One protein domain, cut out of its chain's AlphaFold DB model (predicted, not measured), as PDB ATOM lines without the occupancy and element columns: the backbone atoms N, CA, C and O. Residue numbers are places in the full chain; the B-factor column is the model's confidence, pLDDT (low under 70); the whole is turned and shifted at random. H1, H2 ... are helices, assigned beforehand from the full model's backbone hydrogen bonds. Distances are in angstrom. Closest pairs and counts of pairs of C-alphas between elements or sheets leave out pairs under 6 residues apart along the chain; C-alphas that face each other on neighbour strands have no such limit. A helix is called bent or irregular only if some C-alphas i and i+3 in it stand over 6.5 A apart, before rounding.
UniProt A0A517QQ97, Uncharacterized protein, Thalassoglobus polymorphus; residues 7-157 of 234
ATOM      1  N   GLN A   7     499.079 320.179 384.200       86.12
ATOM      2  CA  GLN A   7     497.962 319.451 383.623       86.12
ATOM      3  C   GLN A   7     498.451 318.492 382.538       86.12
ATOM      4  O   GLN A   7     498.298 317.290 382.715       86.12
ATOM      5  N   GLU A   8     499.171 318.990 381.533       86.94
ATOM      6  CA  GLU A   8     499.753 318.161 380.466       86.94
ATOM      7  C   GLU A   8     500.688 317.059 380.998       86.94
ATOM      8  O   GLU A   8     500.695 315.939 380.497       86.94
ATOM      9  N   ALA A   9     501.471 317.335 382.049       85.69
ATOM     10  CA  ALA A   9     502.360 316.330 382.636       85.69
ATOM     11  C   ALA A   9     501.593 315.159 383.281       85.69
ATOM     12  O   ALA A   9     502.033 314.009 383.209       85.69
ATOM     13  N   ILE A  10     500.464 315.442 383.936       87.50
ATOM     14  CA  ILE A  10     499.616 314.413 384.549       87.50
ATOM     15  C   ILE A  10     498.779 313.712 383.481       87.50
ATOM     16  O   ILE A  10     498.635 312.497 383.550       87.50
ATOM     17  N   GLU A  11     498.311 314.436 382.472       89.69
ATOM     18  CA  GLU A  11     497.605 313.883 381.316       89.69
ATOM     19  C   GLU A  11     498.471 312.847 380.584       89.69
ATOM     20  O   GLU A  11     498.075 311.687 380.468       89.69
ATOM     21  N   ASN A  12     499.724 313.193 380.270       89.44
ATOM     22  CA  ASN A  12     500.711 312.263 379.709       89.44
ATOM     23  C   ASN A  12     500.990 311.058 380.617       89.44
ATOM     24  O   ASN A  12     501.245 309.946 380.138       89.44
ATOM     25  N   TRP A  13     500.978 311.259 381.941       91.12
ATOM     26  CA  TRP A  13     501.109 310.157 382.893       91.12
ATOM     27  C   TRP A  13     499.888 309.232 382.829       91.12
ATOM     28  O   TRP A  13     500.075 308.017 382.797       91.12
ATOM     29  N   VAL A  14     498.667 309.775 382.748       91.25
ATOM     30  CA  VAL A  14     497.426 308.995 382.609       91.25
ATOM     31  C   VAL A  14     497.415 308.229 381.286       91.25
ATOM     32  O   VAL A  14     497.082 307.044 381.282       91.25
ATOM     33  N   GLU A  15     497.842 308.842 380.183       92.62
ATOM     34  CA  GLU A  15     497.995 308.162 378.891       92.62
ATOM     35  C   GLU A  15     499.004 307.013 378.966       92.62
ATOM     36  O   GLU A  15     498.706 305.876 378.589       92.62
ATOM     37  N   SER A  16     500.180 307.281 379.535       90.62
ATOM     38  CA  SER A  16     501.219 306.267 379.734       90.62
ATOM     39  C   SER A  16     500.737 305.134 380.645       90.62
ATOM     40  O   SER A  16     501.050 303.963 380.414       90.62
ATOM     41  N   TYR A  17     499.985 305.465 381.695       90.56
ATOM     42  CA  TYR A  17     499.377 304.505 382.612       90.56
ATOM     43  C   TYR A  17     498.360 303.626 381.876       90.56
ATOM     44  O   TYR A  17     498.443 302.396 381.952       90.56
ATOM     45  N   LYS A  18     497.457 304.246 381.108       91.94
ATOM     46  CA  LYS A  18     496.440 303.582 380.285       91.94
ATOM     47  C   LYS A  18     497.075 302.586 379.322       91.94
ATOM     48  O   LYS A  18     496.668 301.426 379.296       91.94
ATOM     49  N   GLU A  19     498.105 302.994 378.582       91.75
ATOM     50  CA  GLU A  19     498.782 302.123 377.618       91.75
ATOM     51  C   GLU A  19     499.488 300.942 378.306       91.75
ATOM     52  O   GLU A  19     499.333 299.787 377.892       91.75
ATOM     53  N   LYS A  20     500.235 301.202 379.387       89.75
ATOM     54  CA  LYS A  20     500.945 300.156 380.144       89.75
ATOM     55  C   LYS A  20     499.982 299.136 380.733       89.75
ATOM     56  O   LYS A  20     500.210 297.931 380.608       89.75
ATOM     57  N   ARG A  21     498.900 299.601 381.360       88.12
ATOM     58  CA  ARG A  21     497.905 298.720 381.977       88.12
ATOM     59  C   ARG A  21     497.120 297.952 380.940       88.12
ATOM     60  O   ARG A  21     496.966 296.746 381.098       88.12
ATOM     61  N   PHE A  22     496.715 298.598 379.851       88.81
ATOM     62  CA  PHE A  22     496.086 297.911 378.732       88.81
ATOM     63  C   PHE A  22     496.945 296.738 378.239       88.81
ATOM     64  O   PHE A  22     496.463 295.607 378.191       88.81
ATOM     65  N   LYS A  23     498.238 296.970 377.965       89.56
ATOM     66  CA  LYS A  23     499.169 295.908 377.545       89.56
ATOM     67  C   LYS A  23     499.281 294.791 378.583       89.56
ATOM     68  O   LYS A  23     499.267 293.621 378.210       89.56
ATOM     69  N   LEU A  24     499.358 295.134 379.869       87.69
ATOM     70  CA  LEU A  24     499.458 294.158 380.955       87.69
ATOM     71  C   LEU A  24     498.200 293.289 381.071       87.69
ATOM     72  O   LEU A  24     498.314 292.070 381.172       87.69
ATOM     73  N   HIS A  25     497.008 293.884 381.005       85.44
ATOM     74  CA  HIS A  25     495.746 293.145 381.053       85.44
ATOM     75  C   HIS A  25     495.541 292.287 379.798       85.44
ATOM     76  O   HIS A  25     495.126 291.137 379.914       85.44
ATOM     77  N   VAL A  26     495.910 292.778 378.610       86.75
ATOM     78  CA  VAL A  26     495.887 291.975 377.375       86.75
ATOM     79  C   VAL A  26     496.853 290.794 377.470       86.75
ATOM     80  O   VAL A  26     496.466 289.664 377.181       86.75
ATOM     81  N   ALA A  27     498.087 291.016 377.931       87.62
ATOM     82  CA  ALA A  27     499.050 289.939 378.145       87.62
ATOM     83  C   ALA A  27     498.535 288.923 379.178       87.62
ATOM     84  O   ALA A  27     498.587 287.718 378.939       87.62
ATOM     85  N   GLY A  28     497.964 289.398 380.289       80.12
ATOM     86  CA  GLY A  28     497.339 288.553 381.307       80.12
ATOM     87  C   GLY A  28     496.161 287.738 380.767       80.12
ATOM     88  O   GLY A  28     496.024 286.563 381.112       80.12
ATOM     89  N   ALA A  29     495.343 288.319 379.884       82.12
ATOM     90  CA  ALA A  29     494.262 287.616 379.200       82.12
ATOM     91  C   ALA A  29     494.807 286.513 378.284       82.12
ATOM     92  O   ALA A  29     494.359 285.374 378.382       82.12
ATOM     93  N   ILE A  30     495.814 286.818 377.456       87.69
ATOM     94  CA  ILE A  30     496.458 285.843 376.561       87.69
ATOM     95  C   ILE A  30     497.044 284.678 377.364       87.69
ATOM     96  O   ILE A  30     496.764 283.521 377.057       87.69
ATOM     97  N   VAL A  31     497.807 284.971 378.421       86.38
ATOM     98  CA  VAL A  31     498.390 283.946 379.300       86.38
ATOM     99  C   VAL A  31     497.296 283.107 379.959       86.38
ATOM    100  O   VAL A  31     497.431 281.887 380.023       86.38
ATOM    101  N   SER A  32     496.193 283.725 380.390       82.00
ATOM    102  CA  SER A  32     495.056 282.998 380.964       82.00
ATOM    103  C   SER A  32     494.409 282.073 379.929       82.00
ATOM    104  O   SER A  32     494.223 280.893 380.203       82.00
ATOM    105  N   PHE A  33     494.130 282.544 378.712       84.56
ATOM    106  CA  PHE A  33     493.538 281.698 377.672       84.56
ATOM    107  C   PHE A  33     494.462 280.541 377.273       84.56
ATOM    108  O   PHE A  33     494.011 279.395 377.239       84.56
ATOM    109  N   LEU A  34     495.756 280.796 377.065       87.62
ATOM    110  CA  LEU A  34     496.737 279.744 376.773       87.62
ATOM    111  C   LEU A  34     496.862 278.743 377.928       87.62
ATOM    112  O   LEU A  34     496.860 277.533 377.700       87.62
ATOM    113  N   GLY A  35     496.905 279.234 379.167       82.06
ATOM    114  CA  GLY A  35     496.918 278.398 380.365       82.06
ATOM    115  C   GLY A  35     495.663 277.533 380.470       82.06
ATOM    116  O   GLY A  35     495.761 276.334 380.713       82.06
ATOM    117  N   SER A  36     494.485 278.103 380.211       83.00
ATOM    118  CA  SER A  36     493.229 277.350 380.228       83.00
ATOM    119  C   SER A  36     493.173 276.277 379.146       83.00
ATOM    120  O   SER A  36     492.739 275.163 379.425       83.00
ATOM    121  N   LEU A  37     493.673 276.569 377.940       87.56
ATOM    122  CA  LEU A  37     493.746 275.603 376.848       87.56
ATOM    123  C   LEU A  37     494.644 274.422 377.225       87.56
ATOM    124  O   LEU A  37     494.272 273.271 377.005       87.56
ATOM    125  N   PHE A  38     495.795 274.697 377.842       86.62
ATOM    126  CA  PHE A  38     496.698 273.661 378.333       86.62
ATOM    127  C   PHE A  38     496.034 272.780 379.402       86.62
ATOM    128  O   PHE A  38     496.090 271.553 379.315       86.62
ATOM    129  N   VAL A  39     495.349 273.386 380.378       82.62
ATOM    130  CA  VAL A  39     494.641 272.649 381.440       82.62
ATOM    131  C   VAL A  39     493.476 271.830 380.876       82.62
ATOM    132  O   VAL A  39     493.287 270.685 381.289       82.62
ATOM    133  N   LEU A  40     492.724 272.361 379.907       84.38
ATOM    134  CA  LEU A  40     491.660 271.628 379.215       84.38
ATOM    135  C   LEU A  40     492.208 270.441 378.422       84.38
ATOM    136  O   LEU A  40     491.631 269.358 378.481       84.38
ATOM    137  N   LEU A  41     493.333 270.612 377.724       87.62
ATOM    138  CA  LEU A  41     493.981 269.530 376.983       87.62
ATOM    139  C   LEU A  41     494.456 268.420 377.932       87.62
ATOM    140  O   LEU A  41     494.204 267.243 377.680       87.62
ATOM    141  N   ALA A  42     495.096 268.786 379.045       85.12
ATOM    142  CA  ALA A  42     495.514 267.832 380.069       85.12
ATOM    143  C   ALA A  42     494.306 267.097 380.674       85.12
ATOM    144  O   ALA A  42     494.301 265.871 380.766       85.12
ATOM    145  N   THR A  43     493.248 267.841 381.008       84.00
ATOM    146  CA  THR A  43     491.982 267.296 381.511       84.00
ATOM    147  C   THR A  43     491.362 266.313 380.523       84.00
ATOM    148  O   THR A  43     490.948 265.224 380.917       84.00
ATOM    149  N   TYR A  44     491.348 266.659 379.236       88.00
ATOM    150  CA  TYR A  44     490.838 265.797 378.179       88.00
ATOM    151  C   TYR A  44     491.565 264.458 378.133       88.00
ATOM    152  O   TYR A  44     490.912 263.415 378.136       88.00
ATOM    153  N   TRP A  45     492.899 264.465 378.148       88.44
ATOM    154  CA  TRP A  45     493.679 263.229 378.121       88.44
ATOM    155  C   TRP A  45     493.453 262.363 379.357       88.44
ATOM    156  O   TRP A  45     493.315 261.150 379.221       88.44
ATOM    157  N   VAL A  46     493.347 262.972 380.539       85.12
ATOM    158  CA  VAL A  46     493.068 262.235 381.778       85.12
ATOM    159  C   VAL A  46     491.685 261.591 381.735       85.12
ATOM    160  O   VAL A  46     491.566 260.391 381.965       85.12
ATOM    161  N   VAL A  47     490.640 262.362 381.416       85.75
ATOM    162  CA  VAL A  47     489.267 261.839 381.352       85.75
ATOM    163  C   VAL A  47     489.170 260.746 380.290       85.75
ATOM    164  O   VAL A  47     488.605 259.685 380.557       85.75
ATOM    165  N   ARG A  48     489.777 260.962 379.118       86.75
ATOM    166  CA  ARG A  48     489.826 259.968 378.041       86.75
ATOM    167  C   ARG A  48     490.517 258.685 378.488       86.75
ATOM    168  O   ARG A  48     490.006 257.608 378.206       86.75
ATOM    169  N   PHE A  49     491.645 258.789 379.188       86.50
ATOM    170  CA  PHE A  49     492.374 257.639 379.721       86.50
ATOM    171  C   PHE A  49     491.529 256.872 380.746       86.50
ATOM    172  O   PHE A  49     491.385 255.658 380.630       86.50
ATOM    173  N   CYS A  50     490.891 257.567 381.693       86.06
ATOM    174  CA  CYS A  50     489.991 256.945 382.666       86.06
ATOM    175  C   CYS A  50     488.813 256.226 381.992       86.06
ATOM    176  O   CYS A  50     488.499 255.094 382.357       86.06
ATOM    177  N   LEU A  51     488.179 256.852 380.996       87.12
ATOM    178  CA  LEU A  51     487.083 256.239 380.243       87.12
ATOM    179  C   LEU A  51     487.560 255.054 379.400       87.12
ATOM    180  O   LEU A  51     486.871 254.043 379.338       87.12
ATOM    181  N   TRP A  52     488.745 255.136 378.799       88.31
ATOM    182  CA  TRP A  52     489.313 254.018 378.052       88.31
ATOM    183  C   TRP A  52     489.499 252.791 378.955       88.31
ATOM    184  O   TRP A  52     489.061 251.704 378.594       88.31
ATOM    185  N   PHE A  53     490.012 252.949 380.177       86.31
ATOM    186  CA  PHE A  53     490.085 251.827 381.124       86.31
ATOM    187  C   PHE A  53     488.713 251.333 381.602       86.31
ATOM    188  O   PHE A  53     488.520 250.130 381.754       86.31
ATOM    189  N   ALA A  54     487.765 252.238 381.850       85.81
ATOM    190  CA  ALA A  54     486.480 251.881 382.451       85.81
ATOM    191  C   ALA A  54     485.482 251.253 381.466       85.81
ATOM    192  O   ALA A  54     484.687 250.402 381.858       85.81
ATOM    193  N   VAL A  55     485.482 251.695 380.205       84.88
ATOM    194  CA  VAL A  55     484.413 251.390 379.240       84.88
ATOM    195  C   VAL A  55     484.910 250.981 377.852       84.88
ATOM    196  O   VAL A  55     484.072 250.793 376.976       84.88
ATOM    197  N   SER A  56     486.212 250.752 377.629       77.50
ATOM    198  CA  SER A  56     486.734 250.286 376.319       77.50
ATOM    199  C   SER A  56     486.080 249.005 375.797       77.50
ATOM    200  O   SER A  56     485.936 248.845 374.588       77.50
ATOM    201  N   GLY A  57     485.632 248.108 376.684       76.19
ATOM    202  CA  GLY A  57     484.908 246.894 376.291       76.19
ATOM    203  C   GLY A  57     483.476 247.132 375.790       76.19
ATOM    204  O   GLY A  57     482.894 246.238 375.185       76.19
ATOM    205  N   ILE A  58     482.901 248.314 376.040       82.06
ATOM    206  CA  ILE A  58     481.502 248.661 375.728       82.06
ATOM    207  C   ILE A  58     481.446 249.756 374.658       82.06
ATOM    208  O   ILE A  58     480.740 249.643 373.658       82.06
ATOM    209  N   LEU A  59     482.199 250.832 374.873       72.94
ATOM    210  CA  LEU A  59     482.355 251.949 373.956       72.94
ATOM    211  C   LEU A  59     483.633 251.700 373.157       72.94
ATOM    212  O   LEU A  59     484.728 251.951 373.653       72.94
ATOM    213  N   GLY A  60     483.498 251.196 371.928       73.94
ATOM    214  CA  GLY A  60     484.645 251.017 371.033       73.94
ATOM    215  C   GLY A  60     485.498 252.292 370.914       73.94
ATOM    216  O   GLY A  60     484.997 253.409 371.063       73.94
ATOM    217  N   GLU A  61     486.790 252.135 370.612       75.81
ATOM    218  CA  GLU A  61     487.829 253.186 370.711       75.81
ATOM    219  C   GLU A  61     487.640 254.414 369.788       75.81
ATOM    220  O   GLU A  61     488.413 255.375 369.847       75.81
ATOM    221  N   GLY A  62     486.613 254.396 368.935       81.31
ATOM    222  CA  GLY A  62     486.300 255.437 367.960       81.31
ATOM    223  C   GLY A  62     485.499 256.620 368.524       81.31
ATOM    224  O   GLY A  62     485.769 257.150 369.603       81.31
ATOM    225  N   MET A  63     484.494 257.061 367.761       85.19
ATOM    226  CA  MET A  63     483.676 258.245 368.073       85.19
ATOM    227  C   MET A  63     482.979 258.163 369.441       85.19
ATOM    228  O   MET A  63     482.838 259.185 370.105       85.19
ATOM    229  N   GLY A  64     482.597 256.963 369.895       85.44
ATOM    230  CA  GLY A  64     481.902 256.769 371.173       85.44
ATOM    231  C   GLY A  64     482.718 257.232 372.382       85.44
ATOM    232  O   GLY A  64     482.214 257.985 373.216       85.44
ATOM    233  N   LEU A  65     484.002 256.862 372.445       86.06
ATOM    234  CA  LEU A  65     484.902 257.294 373.518       86.06
ATOM    235  C   LEU A  65     485.156 258.810 373.478       86.06
ATOM    236  O   LEU A  65     485.234 259.459 374.523       86.06
ATOM    237  N   LEU A  66     485.255 259.390 372.276       87.88
ATOM    238  CA  LEU A  66     485.432 260.832 372.094       87.88
ATOM    239  C   LEU A  66     484.205 261.609 372.591       87.88
ATOM    240  O   LEU A  66     484.358 262.528 373.398       87.88
ATOM    241  N   SER A  67     482.999 261.213 372.177       88.50
ATOM    242  CA  SER A  67     481.747 261.832 372.623       88.50
ATOM    243  C   SER A  67     481.550 261.700 374.134       88.50
ATOM    244  O   SER A  67     481.201 262.684 374.781       88.50
ATOM    245  N   ALA A  68     481.841 260.531 374.714       87.94
ATOM    246  CA  ALA A  68     481.767 260.323 376.160       87.94
ATOM    247  C   ALA A  68     482.752 261.224 376.922       87.94
ATOM    248  O   ALA A  68     482.386 261.831 377.926       87.94
ATOM    249  N   THR A  69     483.980 261.374 376.415       87.50
ATOM    250  CA  THR A  69     484.992 262.256 377.018       87.50
ATOM    251  C   THR A  69     484.526 263.711 377.019       87.50
ATOM    252  O   THR A  69     484.546 264.364 378.061       87.50
ATOM    253  N   LEU A  70     484.067 264.218 375.869       89.25
ATOM    254  CA  LEU A  70     483.565 265.590 375.761       89.25
ATOM    255  C   LEU A  70     482.332 265.816 376.641       89.25
ATOM    256  O   LEU A  70     482.234 266.856 377.287       89.25
ATOM    257  N   PHE A  71     481.428 264.836 376.713       90.38
ATOM    258  CA  PHE A  71     480.244 264.902 377.564       90.38
ATOM    259  C   PHE A  71     480.612 265.004 379.049       90.38
ATOM    260  O   PHE A  71     480.082 265.861 379.750       90.38
ATOM    261  N   VAL A  72     481.561 264.190 379.525       86.38
ATOM    262  CA  VAL A  72     482.034 264.250 380.918       86.38
ATOM    263  C   VAL A  72     482.685 265.601 381.221       86.38
ATOM    264  O   VAL A  72     482.386 266.194 382.253       86.38
ATOM    265  N   ILE A  73     483.519 266.129 380.321       85.44
ATOM    266  CA  ILE A  73     484.129 267.459 380.495       85.44
ATOM    267  C   ILE A  73     483.053 268.551 380.545       85.44
ATOM    268  O   ILE A  73     483.097 269.405 381.430       85.44
ATOM    269  N   ALA A  74     482.071 268.512 379.641       85.06
ATOM    270  CA  ALA A  74     480.969 269.471 379.620       85.06
ATOM    271  C   ALA A  74     480.134 269.408 380.909       85.06
ATOM    272  O   ALA A  74     479.789 270.445 381.470       85.06
ATOM    273  N   LEU A  75     479.866 268.201 381.418       84.19
ATOM    274  CA  LEU A  75     479.155 267.995 382.677       84.19
ATOM    275  C   LEU A  75     479.945 268.555 383.868       84.19
ATOM    276  O   LEU A  75     479.378 269.256 384.701       84.19
ATOM    277  N   LEU A  76     481.257 268.308 383.928       79.62
ATOM    278  CA  LEU A  76     482.136 268.861 384.964       79.62
ATOM    279  C   LEU A  76     482.155 270.396 384.930       79.62
ATOM    280  O   LEU A  76     482.105 271.035 385.981       79.62
ATOM    281  N   PHE A  77     482.161 270.985 383.732       76.50
ATOM    282  CA  PHE A  77     482.080 272.434 383.546       76.50
ATOM    283  C   PHE A  77     480.731 272.994 384.017       76.50
ATOM    284  O   PHE A  77     480.693 273.985 384.743       76.50
ATOM    285  N   ALA A  78     479.624 272.339 383.657       76.06
ATOM    286  CA  ALA A  78     478.285 272.735 384.079       76.06
ATOM    287  C   ALA A  78     478.120 272.659 385.604       76.06
ATOM    288  O   ALA A  78     477.617 273.599 386.213       76.06
ATOM    289  N   VAL A  79     478.604 271.584 386.238       73.19
ATOM    290  CA  VAL A  79     478.600 271.445 387.704       73.19
ATOM    291  C   VAL A  79     479.434 272.546 388.356       73.19
ATOM    292  O   VAL A  79     478.983 273.143 389.328       73.19
ATOM    293  N   TYR A  80     480.611 272.871 387.811       70.19
ATOM    294  CA  TYR A  80     481.427 273.970 388.330       70.19
ATOM    295  C   TYR A  80     480.690 275.315 388.273       70.19
ATOM    296  O   TYR A  80     480.705 276.052 389.257       70.19
ATOM    297  N   LEU A  81     480.041 275.629 387.146       67.44
ATOM    298  CA  LEU A  81     479.285 276.875 386.992       67.44
ATOM    299  C   LEU A  81     478.087 276.951 387.941       67.44
ATOM    300  O   LEU A  81     477.805 278.021 388.465       67.44
ATOM    301  N   LEU A  82     477.405 275.829 388.182       70.25
ATOM    302  CA  LEU A  82     476.289 275.765 389.127       70.25
ATOM    303  C   LEU A  82     476.756 275.951 390.574       70.25
ATOM    304  O   LEU A  82     476.136 276.697 391.324       70.25
ATOM    305  N   VAL A  83     477.851 275.292 390.968       65.94
ATOM    306  CA  VAL A  83     478.378 275.354 392.342       65.94
ATOM    307  C   VAL A  83     478.971 276.726 392.655       65.94
ATOM    308  O   VAL A  83     478.804 277.223 393.763       65.94
ATOM    309  N   ASN A  84     479.633 277.348 391.681       60.78
ATOM    310  CA  ASN A  84     480.282 278.647 391.857       60.78
ATOM    311  C   ASN A  84     479.460 279.788 391.246       60.78
ATOM    312  O   ASN A  84     480.022 280.837 390.941       60.78
ATOM    313  N   HIS A  85     478.145 279.609 391.062       58.00
ATOM    314  CA  HIS A  85     477.285 280.632 390.461       58.00
ATOM    315  C   HIS A  85     477.391 281.957 391.216       58.00
ATOM    316  O   HIS A  85     477.557 282.993 390.591       58.00
ATOM    317  N   GLU A  86     477.407 281.930 392.552       48.09
ATOM    318  CA  GLU A  86     477.562 283.141 393.367       48.09
ATOM    319  C   GLU A  86     478.941 283.803 393.218       48.09
ATOM    320  O   GLU A  86     479.024 285.026 393.274       48.09
ATOM    321  N   GLU A  87     480.020 283.045 392.991       52.09
ATOM    322  CA  GLU A  87     481.353 283.610 392.708       52.09
ATOM    323  C   GLU A  87     481.456 284.165 391.277       52.09
ATOM    324  O   GLU A  87     482.238 285.082 391.025       52.09
ATOM    325  N   VAL A  88     480.668 283.617 390.347       49.00
ATOM    326  CA  VAL A  88     480.543 284.054 388.945       49.00
ATOM    327  C   VAL A  88     479.588 285.249 388.803       49.00
ATOM    328  O   VAL A  88     479.772 286.079 387.910       49.00
ATOM    329  N   GLU A  89     478.595 285.365 389.681       43.97
ATOM    330  CA  GLU A  89     477.587 286.426 389.701       43.97
ATOM    331  C   GLU A  89     478.058 287.634 390.524       43.97
ATOM    332  O   GLU A  89     477.936 288.772 390.070       43.97
ATOM    333  N   ASN A  90     478.714 287.404 391.667       41.06
ATOM    334  CA  ASN A  90     479.305 288.448 392.511       41.06
ATOM    335  C   ASN A  90     480.775 288.709 392.166       41.06
ATOM    336  O   ASN A  90     481.604 288.873 393.062       41.06
ATOM    337  N   VAL A  91     481.117 288.733 390.873       45.19
ATOM    338  CA  VAL A  91     482.462 289.081 390.381       45.19
ATOM    339  C   VAL A  91     482.729 290.555 390.691       45.19
ATOM    340  O   VAL A  91     482.589 291.441 389.848       45.19
ATOM    341  N   ASP A  92     483.078 290.812 391.948       37.25
ATOM    342  CA  ASP A  92     483.370 292.127 392.479       37.25
ATOM    343  C   ASP A  92     484.776 292.515 392.015       37.25
ATOM    344  O   ASP A  92     485.764 291.798 392.211       37.25
ATOM    345  N   LEU A  93     484.843 293.640 391.310       43.72
ATOM    346  CA  LEU A  93     485.913 294.033 390.387       43.72
ATOM    347  C   LEU A  93     487.245 294.429 391.054       43.72
ATOM    348  O   LEU A  93     488.040 295.143 390.447       43.72
ATOM    349  N   GLY A  94     487.548 293.969 392.269       36.97
ATOM    350  CA  GLY A  94     488.756 294.438 392.951       36.97
ATOM    351  C   GLY A  94     489.152 293.784 394.268       36.97
ATOM    352  O   GLY A  94     489.897 294.416 395.014       36.97
ATOM    353  N   SER A  95     488.705 292.570 394.610       40.25
ATOM    354  CA  SER A  95     489.182 291.972 395.864       40.25
ATOM    355  C   SER A  95     490.576 291.345 395.688       40.25
ATOM    356  O   SER A  95     490.760 290.282 395.090       40.25
ATOM    357  N   ASP A  96     491.586 292.012 396.258       44.12
ATOM    358  CA  ASP A  96     492.941 291.478 396.487       44.12
ATOM    359  C   ASP A  96     492.913 290.082 397.157       44.12
ATOM    360  O   ASP A  96     493.835 289.275 397.012       44.12
ATOM    361  N   GLU A  97     491.808 289.760 397.833       38.97
ATOM    362  CA  GLU A  97     491.548 288.505 398.528       38.97
ATOM    363  C   GLU A  97     491.492 287.278 397.595       38.97
ATOM    364  O   GLU A  97     491.993 286.209 397.953       38.97
ATOM    365  N   GLN A  98     490.951 287.406 396.374       39.62
ATOM    366  CA  GLN A  98     490.922 286.295 395.408       39.62
ATOM    367  C   GLN A  98     492.312 285.989 394.843       39.62
ATOM    368  O   GLN A  98     492.684 284.821 394.701       39.62
ATOM    369  N   THR A  99     493.120 287.019 394.580       42.09
ATOM    370  CA  THR A  99     494.504 286.846 394.114       42.09
ATOM    371  C   THR A  99     495.346 286.154 395.185       42.09
ATOM    372  O   THR A  99     496.141 285.271 394.865       42.09
ATOM    373  N   GLN A 100     495.115 286.472 396.463       38.62
ATOM    374  CA  GLN A 100     495.785 285.833 397.596       38.62
ATOM    375  C   GLN A 100     495.338 284.375 397.794       38.62
ATOM    376  O   GLN A 100     496.183 283.515 398.043       38.62
ATOM    377  N   LYS A 101     494.050 284.049 397.605       38.81
ATOM    378  CA  LYS A 101     493.546 282.660 397.649       38.81
ATOM    379  C   LYS A 101     494.113 281.794 396.521       38.81
ATOM    380  O   LYS A 101     494.565 280.684 396.794       38.81
ATOM    381  N   VAL A 102     494.203 282.310 395.293       41.47
ATOM    382  CA  VAL A 102     494.845 281.601 394.167       41.47
ATOM    383  C   VAL A 102     496.349 281.439 394.403       41.47
ATOM    384  O   VAL A 102     496.880 280.348 394.213       41.47
ATOM    385  N   HIS A 103     497.042 282.471 394.893       36.31
ATOM    386  CA  HIS A 103     498.468 282.361 395.223       36.31
ATOM    387  C   HIS A 103     498.733 281.339 396.333       36.31
ATOM    388  O   HIS A 103     499.737 280.632 396.282       36.31
ATOM    389  N   THR A 104     497.841 281.250 397.322       40.25
ATOM    390  CA  THR A 104     497.947 280.288 398.427       40.25
ATOM    391  C   THR A 104     497.661 278.871 397.926       40.25
ATOM    392  O   THR A 104     498.457 277.976 398.186       40.25
ATOM    393  N   ALA A 105     496.629 278.685 397.095       36.34
ATOM    394  CA  ALA A 105     496.315 277.403 396.460       36.34
ATOM    395  C   ALA A 105     497.451 276.896 395.547       36.34
ATOM    396  O   ALA A 105     497.806 275.720 395.601       36.34
ATOM    397  N   VAL A 106     498.079 277.783 394.764       39.62
ATOM    398  CA  VAL A 106     499.215 277.450 393.880       39.62
ATOM    399  C   VAL A 106     500.501 277.185 394.677       39.62
ATOM    400  O   VAL A 106     501.280 276.288 394.346       39.62
ATOM    401  N   LYS A 107     500.738 277.929 395.766       39.12
ATOM    402  CA  LYS A 107     501.912 277.746 396.637       39.12
ATOM    403  C   LYS A 107     501.806 276.474 397.486       39.12
ATOM    404  O   LYS A 107     502.815 275.806 397.715       39.12
ATOM    405  N   GLU A 108     500.596 276.099 397.894       39.09
ATOM    406  CA  GLU A 108     500.321 274.820 398.556       39.09
ATOM    407  C   GLU A 108     500.352 273.632 397.583       39.09
ATOM    408  O   GLU A 108     500.781 272.544 397.973       39.09
ATOM    409  N   SER A 109     499.982 273.822 396.309       44.16
ATOM    410  CA  SER A 109     500.084 272.756 395.302       44.16
ATOM    411  C   SER A 109     501.527 272.493 394.861       44.16
ATOM    412  O   SER A 109     501.888 271.347 394.600       44.16
ATOM    413  N   GLY A 110     502.372 273.530 394.806       37.50
ATOM    414  CA  GLY A 110     503.765 273.415 394.360       37.50
ATOM    415  C   GLY A 110     504.686 272.657 395.324       37.50
ATOM    416  O   GLY A 110     505.567 271.929 394.877       37.50
ATOM    417  N   SER A 111     504.479 272.769 396.642       38.25
ATOM    418  CA  SER A 111     505.363 272.139 397.643       38.25
ATOM    419  C   SER A 111     505.063 270.660 397.897       38.25
ATOM    420  O   SER A 111     505.945 269.917 398.325       38.25
ATOM    421  N   ARG A 112     503.842 270.202 397.597       38.34
ATOM    422  CA  ARG A 112     503.442 268.796 397.765       38.34
ATOM    423  C   ARG A 112     503.753 267.924 396.558       38.34
ATOM    424  O   ARG A 112     503.779 266.714 396.710       38.34
ATOM    425  N   LEU A 113     504.039 268.516 395.398       40.81
ATOM    426  CA  LEU A 113     504.286 267.823 394.128       40.81
ATOM    427  C   LEU A 113     505.505 266.876 394.145       40.81
ATOM    428  O   LEU A 113     505.528 265.902 393.400       40.81
ATOM    429  N   MET A 114     506.489 267.108 395.022       38.47
ATOM    430  CA  MET A 114     507.722 266.302 395.089       38.47
ATOM    431  C   MET A 114     507.623 265.041 395.968       38.47
ATOM    432  O   MET A 114     508.506 264.192 395.894       38.47
ATOM    433  N   SER A 115     506.561 264.860 396.766       41.81
ATOM    434  CA  SER A 115     506.354 263.647 397.586       41.81
ATOM    435  C   SER A 115     505.398 262.619 396.950       41.81
ATOM    436  O   SER A 115     505.041 261.626 397.580       41.81
ATOM    437  N   PHE A 116     504.998 262.838 395.690       43.09
ATOM    438  CA  PHE A 116     503.912 262.137 394.984       43.09
ATOM    439  C   PHE A 116     504.224 260.730 394.440       43.09
ATOM    440  O   PHE A 116     503.348 260.127 393.825       43.09
ATOM    441  N   PHE A 117     505.419 260.167 394.626       44.00
ATOM    442  CA  PHE A 117     505.806 258.941 393.904       44.00
ATOM    443  C   PHE A 117     505.806 257.632 394.725       44.00
ATOM    444  O   PHE A 117     506.466 256.686 394.306       44.00
ATOM    445  N   GLY A 118     505.063 257.493 395.841       42.19
ATOM    446  CA  GLY A 118     505.178 256.230 396.604       42.19
ATOM    447  C   GLY A 118     504.161 255.775 397.662       42.19
ATOM    448  O   GLY A 118     504.528 254.870 398.401       42.19
ATOM    449  N   ASN A 119     502.932 256.305 397.797       44.41
ATOM    450  CA  ASN A 119     502.020 255.859 398.885       44.41
ATOM    451  C   ASN A 119     500.541 255.612 398.458       44.41
ATOM    452  O   ASN A 119     500.080 256.206 397.487       44.41
ATOM    453  N   PRO A 120     499.719 254.802 399.150       43.72
ATOM    454  CA  PRO A 120     498.290 254.626 398.828       43.72
ATOM    455  C   PRO A 120     497.414 255.861 399.110       43.72
ATOM    456  O   PRO A 120     496.406 256.072 398.436       43.72
ATOM    457  N   GLU A 121     497.820 256.749 400.029       48.25
ATOM    458  CA  GLU A 121     497.183 258.071 400.212       48.25
ATOM    459  C   GLU A 121     497.297 258.965 398.961       48.25
ATOM    460  O   GLU A 121     496.521 259.906 398.761       48.25
ATOM    461  N   THR A 122     498.222 258.626 398.063       47.59
ATOM    462  CA  THR A 122     498.496 259.342 396.818       47.59
ATOM    463  C   THR A 122     497.407 259.146 395.775       47.59
ATOM    464  O   THR A 122     497.225 260.033 394.958       47.59
ATOM    465  N   VAL A 123     496.596 258.081 395.826       44.41
ATOM    466  CA  VAL A 123     495.412 257.969 394.945       44.41
ATOM    467  C   VAL A 123     494.417 259.080 395.272       44.41
ATOM    468  O   VAL A 123     493.909 259.755 394.380       44.41
ATOM    469  N   ARG A 124     494.208 259.361 396.564       43.38
ATOM    470  CA  ARG A 124     493.366 260.475 397.015       43.38
ATOM    471  C   ARG A 124     493.998 261.827 396.671       43.38
ATOM    472  O   ARG A 124     493.274 262.758 396.333       43.38
ATOM    473  N   GLY A 125     495.327 261.925 396.725       44.34
ATOM    474  CA  GLY A 125     496.099 263.093 396.290       44.34
ATOM    475  C   GLY A 125     496.021 263.351 394.782       44.34
ATOM    476  O   GLY A 125     495.807 264.488 394.383       44.34
ATOM    477  N   ILE A 126     496.114 262.307 393.956       49.59
ATOM    478  CA  ILE A 126     496.006 262.349 392.492       49.59
ATOM    479  C   ILE A 126     494.577 262.701 392.091       49.59
ATOM    480  O   ILE A 126     494.389 263.596 391.279       49.59
ATOM    481  N   VAL A 127     493.565 262.081 392.705       50.84
ATOM    482  CA  VAL A 127     492.157 262.437 392.475       50.84
ATOM    483  C   VAL A 127     491.896 263.886 392.880       50.84
ATOM    484  O   VAL A 127     491.266 264.613 392.120       50.84
ATOM    485  N   LYS A 128     492.436 264.347 394.018       52.91
ATOM    486  CA  LYS A 128     492.362 265.762 394.412       52.91
ATOM    487  C   LYS A 128     493.060 266.669 393.403       52.91
ATOM    488  O   LYS A 128     492.464 267.648 392.979       52.91
ATOM    489  N   MET A 129     494.273 266.339 392.981       52.53
ATOM    490  CA  MET A 129     495.042 267.138 392.030       52.53
ATOM    491  C   MET A 129     494.344 267.217 390.668       52.53
ATOM    492  O   MET A 129     494.183 268.307 390.134       52.53
ATOM    493  N   LEU A 130     493.834 266.089 390.170       56.41
ATOM    494  CA  LEU A 130     493.033 266.016 388.951       56.41
ATOM    495  C   LEU A 130     491.733 266.799 389.086       56.41
ATOM    496  O   LEU A 130     491.410 267.575 388.196       56.41
ATOM    497  N   SER A 131     491.019 266.667 390.206       58.47
ATOM    498  CA  SER A 131     489.806 267.451 390.451       58.47
ATOM    499  C   SER A 131     490.102 268.952 390.520       58.47
ATOM    500  O   SER A 131     489.368 269.735 389.936       58.47
ATOM    501  N   VAL A 132     491.223 269.367 391.119       60.41
ATOM    502  CA  VAL A 132     491.652 270.771 391.137       60.41
ATOM    503  C   VAL A 132     492.009 271.248 389.730       60.41
ATOM    504  O   VAL A 132     491.591 272.333 389.352       60.41
ATOM    505  N   SER A 133     492.714 270.453 388.923       62.94
ATOM    506  CA  SER A 133     493.023 270.807 387.530       62.94
ATOM    507  C   SER A 133     491.764 270.919 386.663       62.94
ATOM    508  O   SER A 133     491.620 271.888 385.922       62.94
ATOM    509  N   ILE A 134     490.824 269.984 386.812       63.00
ATOM    510  CA  ILE A 134     489.526 269.981 386.122       63.00
ATOM    511  C   ILE A 134     488.714 271.233 386.483       63.00
ATOM    512  O   ILE A 134     488.144 271.876 385.604       63.00
ATOM    513  N   LEU A 135     488.684 271.600 387.768       64.94
ATOM    514  CA  LEU A 135     487.937 272.759 388.267       64.94
ATOM    515  C   LEU A 135     488.687 274.089 388.047       64.94
ATOM    516  O   LEU A 135     488.072 275.150 388.073       64.94
ATOM    517  N   ALA A 136     489.997 274.057 387.784       68.00
ATOM    518  CA  ALA A 136     490.800 275.253 387.530       68.00
ATOM    519  C   ALA A 136     490.598 275.822 386.121       68.00
ATOM    520  O   ALA A 136     490.660 277.038 385.950       68.00
ATOM    521  N   ALA A 137     490.345 274.987 385.107       70.44
ATOM    522  CA  ALA A 137     490.139 275.463 383.736       70.44
ATOM    523  C   ALA A 137     489.022 276.526 383.618       70.44
ATOM    524  O   ALA A 137     489.309 277.601 383.087       70.44
ATOM    525  N   PRO A 138     487.798 276.307 384.147       69.44
ATOM    526  CA  PRO A 138     486.760 277.338 384.163       69.44
ATOM    527  C   PRO A 138     487.211 278.640 384.844       69.44
ATOM    528  O   PRO A 138     487.008 279.722 384.296       69.44
ATOM    529  N   ALA A 139     487.880 278.544 385.998       69.44
ATOM    530  CA  ALA A 139     488.366 279.706 386.742       69.44
ATOM    531  C   ALA A 139     489.389 280.527 385.937       69.44
ATOM    532  O   ALA A 139     489.331 281.758 385.901       69.44
ATOM    533  N   ILE A 140     490.310 279.852 385.241       76.44
ATOM    534  CA  ILE A 140     491.323 280.501 384.401       76.44
ATOM    535  C   ILE A 140     490.667 281.174 383.183       76.44
ATOM    536  O   ILE A 140     491.036 282.297 382.834       76.44
ATOM    537  N   ILE A 141     489.664 280.541 382.566       77.81
ATOM    538  CA  ILE A 141     488.889 281.139 381.462       77.81
ATOM    539  C   ILE A 141     488.182 282.412 381.937       77.81
ATOM    540  O   ILE A 141     488.283 283.456 381.288       77.81
ATOM    541  N   MET A 142     487.519 282.352 383.095       75.75
ATOM    542  CA  MET A 142     486.854 283.510 383.701       75.75
ATOM    543  C   MET A 142     487.843 284.634 384.018       75.75
ATOM    544  O   MET A 142     487.559 285.799 383.736       75.75
ATOM    545  N   SER A 143     489.043 284.301 384.507       74.62
ATOM    546  CA  SER A 143     490.140 285.265 384.651       74.62
ATOM    547  C   SER A 143     490.503 285.919 383.310       74.62
ATOM    548  O   SER A 143     490.616 287.141 383.240       74.62
ATOM    549  N   GLY A 144     490.610 285.153 382.220       76.19
ATOM    550  CA  GLY A 144     490.873 285.689 380.876       76.19
ATOM    551  C   GLY A 144     489.810 286.686 380.395       76.19
ATOM    552  O   GLY A 144     490.140 287.779 379.916       76.19
ATOM    553  N   PHE A 145     488.529 286.364 380.595       80.50
ATOM    554  CA  PHE A 145     487.425 287.288 380.316       80.50
ATOM    555  C   PHE A 145     487.478 288.540 381.195       80.50
ATOM    556  O   PHE A 145     487.307 289.648 380.680       80.50
ATOM    557  N   ARG A 146     487.785 288.394 382.491       79.12
ATOM    558  CA  ARG A 146     487.955 289.521 383.422       79.12
ATOM    559  C   ARG A 146     489.046 290.471 382.945       79.12
ATOM    560  O   ARG A 146     488.814 291.672 382.854       79.12
ATOM    561  N   GLN A 147     490.209 289.933 382.592       80.00
ATOM    562  CA  GLN A 147     491.344 290.711 382.095       80.00
ATOM    563  C   GLN A 147     490.997 291.444 380.788       80.00
ATOM    564  O   GLN A 147     491.337 292.611 380.619       80.00
ATOM    565  N   THR A 148     490.238 290.801 379.897       85.12
ATOM    566  CA  THR A 148     489.778 291.416 378.641       85.12
ATOM    567  C   THR A 148     488.772 292.544 378.889       85.12
ATOM    568  O   THR A 148     488.848 293.596 378.250       85.12
ATOM    569  N   ARG A 149     487.839 292.354 379.831       85.56
ATOM    570  CA  ARG A 149     486.882 293.391 380.239       85.56
ATOM    571  C   ARG A 149     487.601 294.587 380.863       85.56
ATOM    572  O   ARG A 149     487.363 295.706 380.426       85.56
ATOM    573  N   LEU A 150     488.537 294.347 381.785       80.50
ATOM    574  CA  LEU A 150     489.364 295.396 382.390       80.50
ATOM    575  C   LEU A 150     490.172 296.164 381.340       80.50
ATOM    576  O   LEU A 150     490.189 297.389 381.366       80.50
ATOM    577  N   ALA A 151     490.777 295.472 380.372       85.44
ATOM    578  CA  ALA A 151     491.486 296.124 379.273       85.44
ATOM    579  C   ALA A 151     490.561 297.059 378.471       85.44
ATOM    580  O   ALA A 151     490.945 298.185 378.154       85.44
ATOM    581  N   ARG A 152     489.326 296.624 378.184       87.31
ATOM    582  CA  ARG A 152     488.320 297.450 377.499       87.31
ATOM    583  C   ARG A 152     487.874 298.638 378.351       87.31
ATOM    584  O   ARG A 152     487.688 299.723 377.812       87.31
ATOM    585  N   ASP A 153     487.695 298.451 379.651       85.25
ATOM    586  CA  ASP A 153     487.269 299.528 380.544       85.25
ATOM    587  C   ASP A 153     488.387 300.567 380.742       85.25
ATOM    588  O   ASP A 153     488.120 301.763 380.676       85.25
ATOM    589  N   ILE A 154     489.654 300.146 380.824       88.38
ATOM    590  CA  ILE A 154     490.818 301.051 380.851       88.38
ATOM    591  C   ILE A 154     490.912 301.894 379.574       88.38
ATOM    592  O   ILE A 154     491.289 303.064 379.627       88.38
ATOM    593  N   GLN A 155     490.520 301.354 378.415       87.81
ATOM    594  CA  GLN A 155     490.472 302.140 377.178       87.81
ATOM    595  C   GLN A 155     489.474 303.306 377.234       87.81
ATOM    596  O   GLN A 155     489.678 304.294 376.526       87.81
ATOM    597  N   LYS A 156     488.447 303.222 378.087       88.25
ATOM    598  CA  LYS A 156     487.447 304.281 378.283       88.25
ATOM    599  C   LYS A 156     487.922 305.401 379.210       88.25
ATOM    600  O   LYS A 156     487.204 306.379 379.359       88.25
ATOM    601  N   ILE A 157     489.092 305.269 379.841       89.81
ATOM    602  CA  ILE A 157     489.671 306.358 380.632       89.81
ATOM    603  C   ILE A 157     490.001 307.509 379.680       89.81
ATOM    604  O   ILE A 157     490.784 307.336 378.734       89.81
TER     605      ILE A 157
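Overview. This is residues 7 to 157 of the 234 residues of an uncharacterized protein of Thalassoglobus polymorphus (UniProt A0A517QQ97). One very long helix, H1, makes the longest axis of a loose, open assembly; H5 runs back beside it the opposite way, its beginning swung away from H1, and H2 folds back across the last part of H1. H4 lies off to one side, near H5 but touching no helix, and the short H3 leads from H2 toward it. The printed part has 151 residues with five named helices, H1 to H5 in chain order, and no named strand; the class is all helix. The whole is loose, with a radius of gyration of the C-alphas of 20.1 A and spans of 74 by 37 by 26 A.

Arrangement. Start with H1, residues 7 to 55, and then find H5, residues 121 to 155. They touch at a shallow tilt of 31 degrees, opposite ways; their closest C-alphas, of Ala 29 and Gly 144, are 4.2 A apart. H5 has a kink of 28 degrees near residue 137. Next find H2, residues 63 to 83: it touches H1 with residues 65 to 73 alone, and H1 touches H2 with residues 43 to 52 alone. This is a steep tilt of 50 degrees, opposite ways, and the closest C-alphas, of Arg 48 and Thr 69, are 5.4 A apart. H2 touches H5 with residues 76 to 80 alone, closest at the C-alphas of Tyr 80 and Leu 135, 6.6 A apart; they run the same way at a steep tilt of 69 degrees, only just short of about perpendicular. H3, residues 85 to 89, is close to H2 but not clearly touching: the C-alphas of Leu 81 and Val 88 are 7.5 A apart. H4, residues 96 to 115, is near H5, with 7 pairs of C-alphas within 10 A, and apart from H1. Every O i to N i+4 pair is within hydrogen-bond range in H1, H2 and H3; in H4 it is 11 of 16, in H5 29 of 31.

Along the chain. Find C-alpha 7 at (497.962, 319.451, 383.623); from there H1 runs 69.5 A to C-alpha 55 at (484.413, 251.390, 379.240). H2 is 30.2 A long, H3 5.9 A and H4 30.9 A. H4 is irregular, but only just: C-alphas 111 and 114 are 6.8 A apart. H5 runs 50.2 A to C-alpha 155 at (490.472, 302.140, 377.178).

Size, cuts and confidence. The C-alphas of Gln 7 and Gly 57 are the two farthest apart, at 74.1 A. Residues 7 to 13, 94 to 104 and 117 to 124 stand free. The printed part has no cut and no long link. The mean pLDDT of the printed part is 70.5; look for values under 70 at residue 81, residues 83 to 136 and residues 138 to 139.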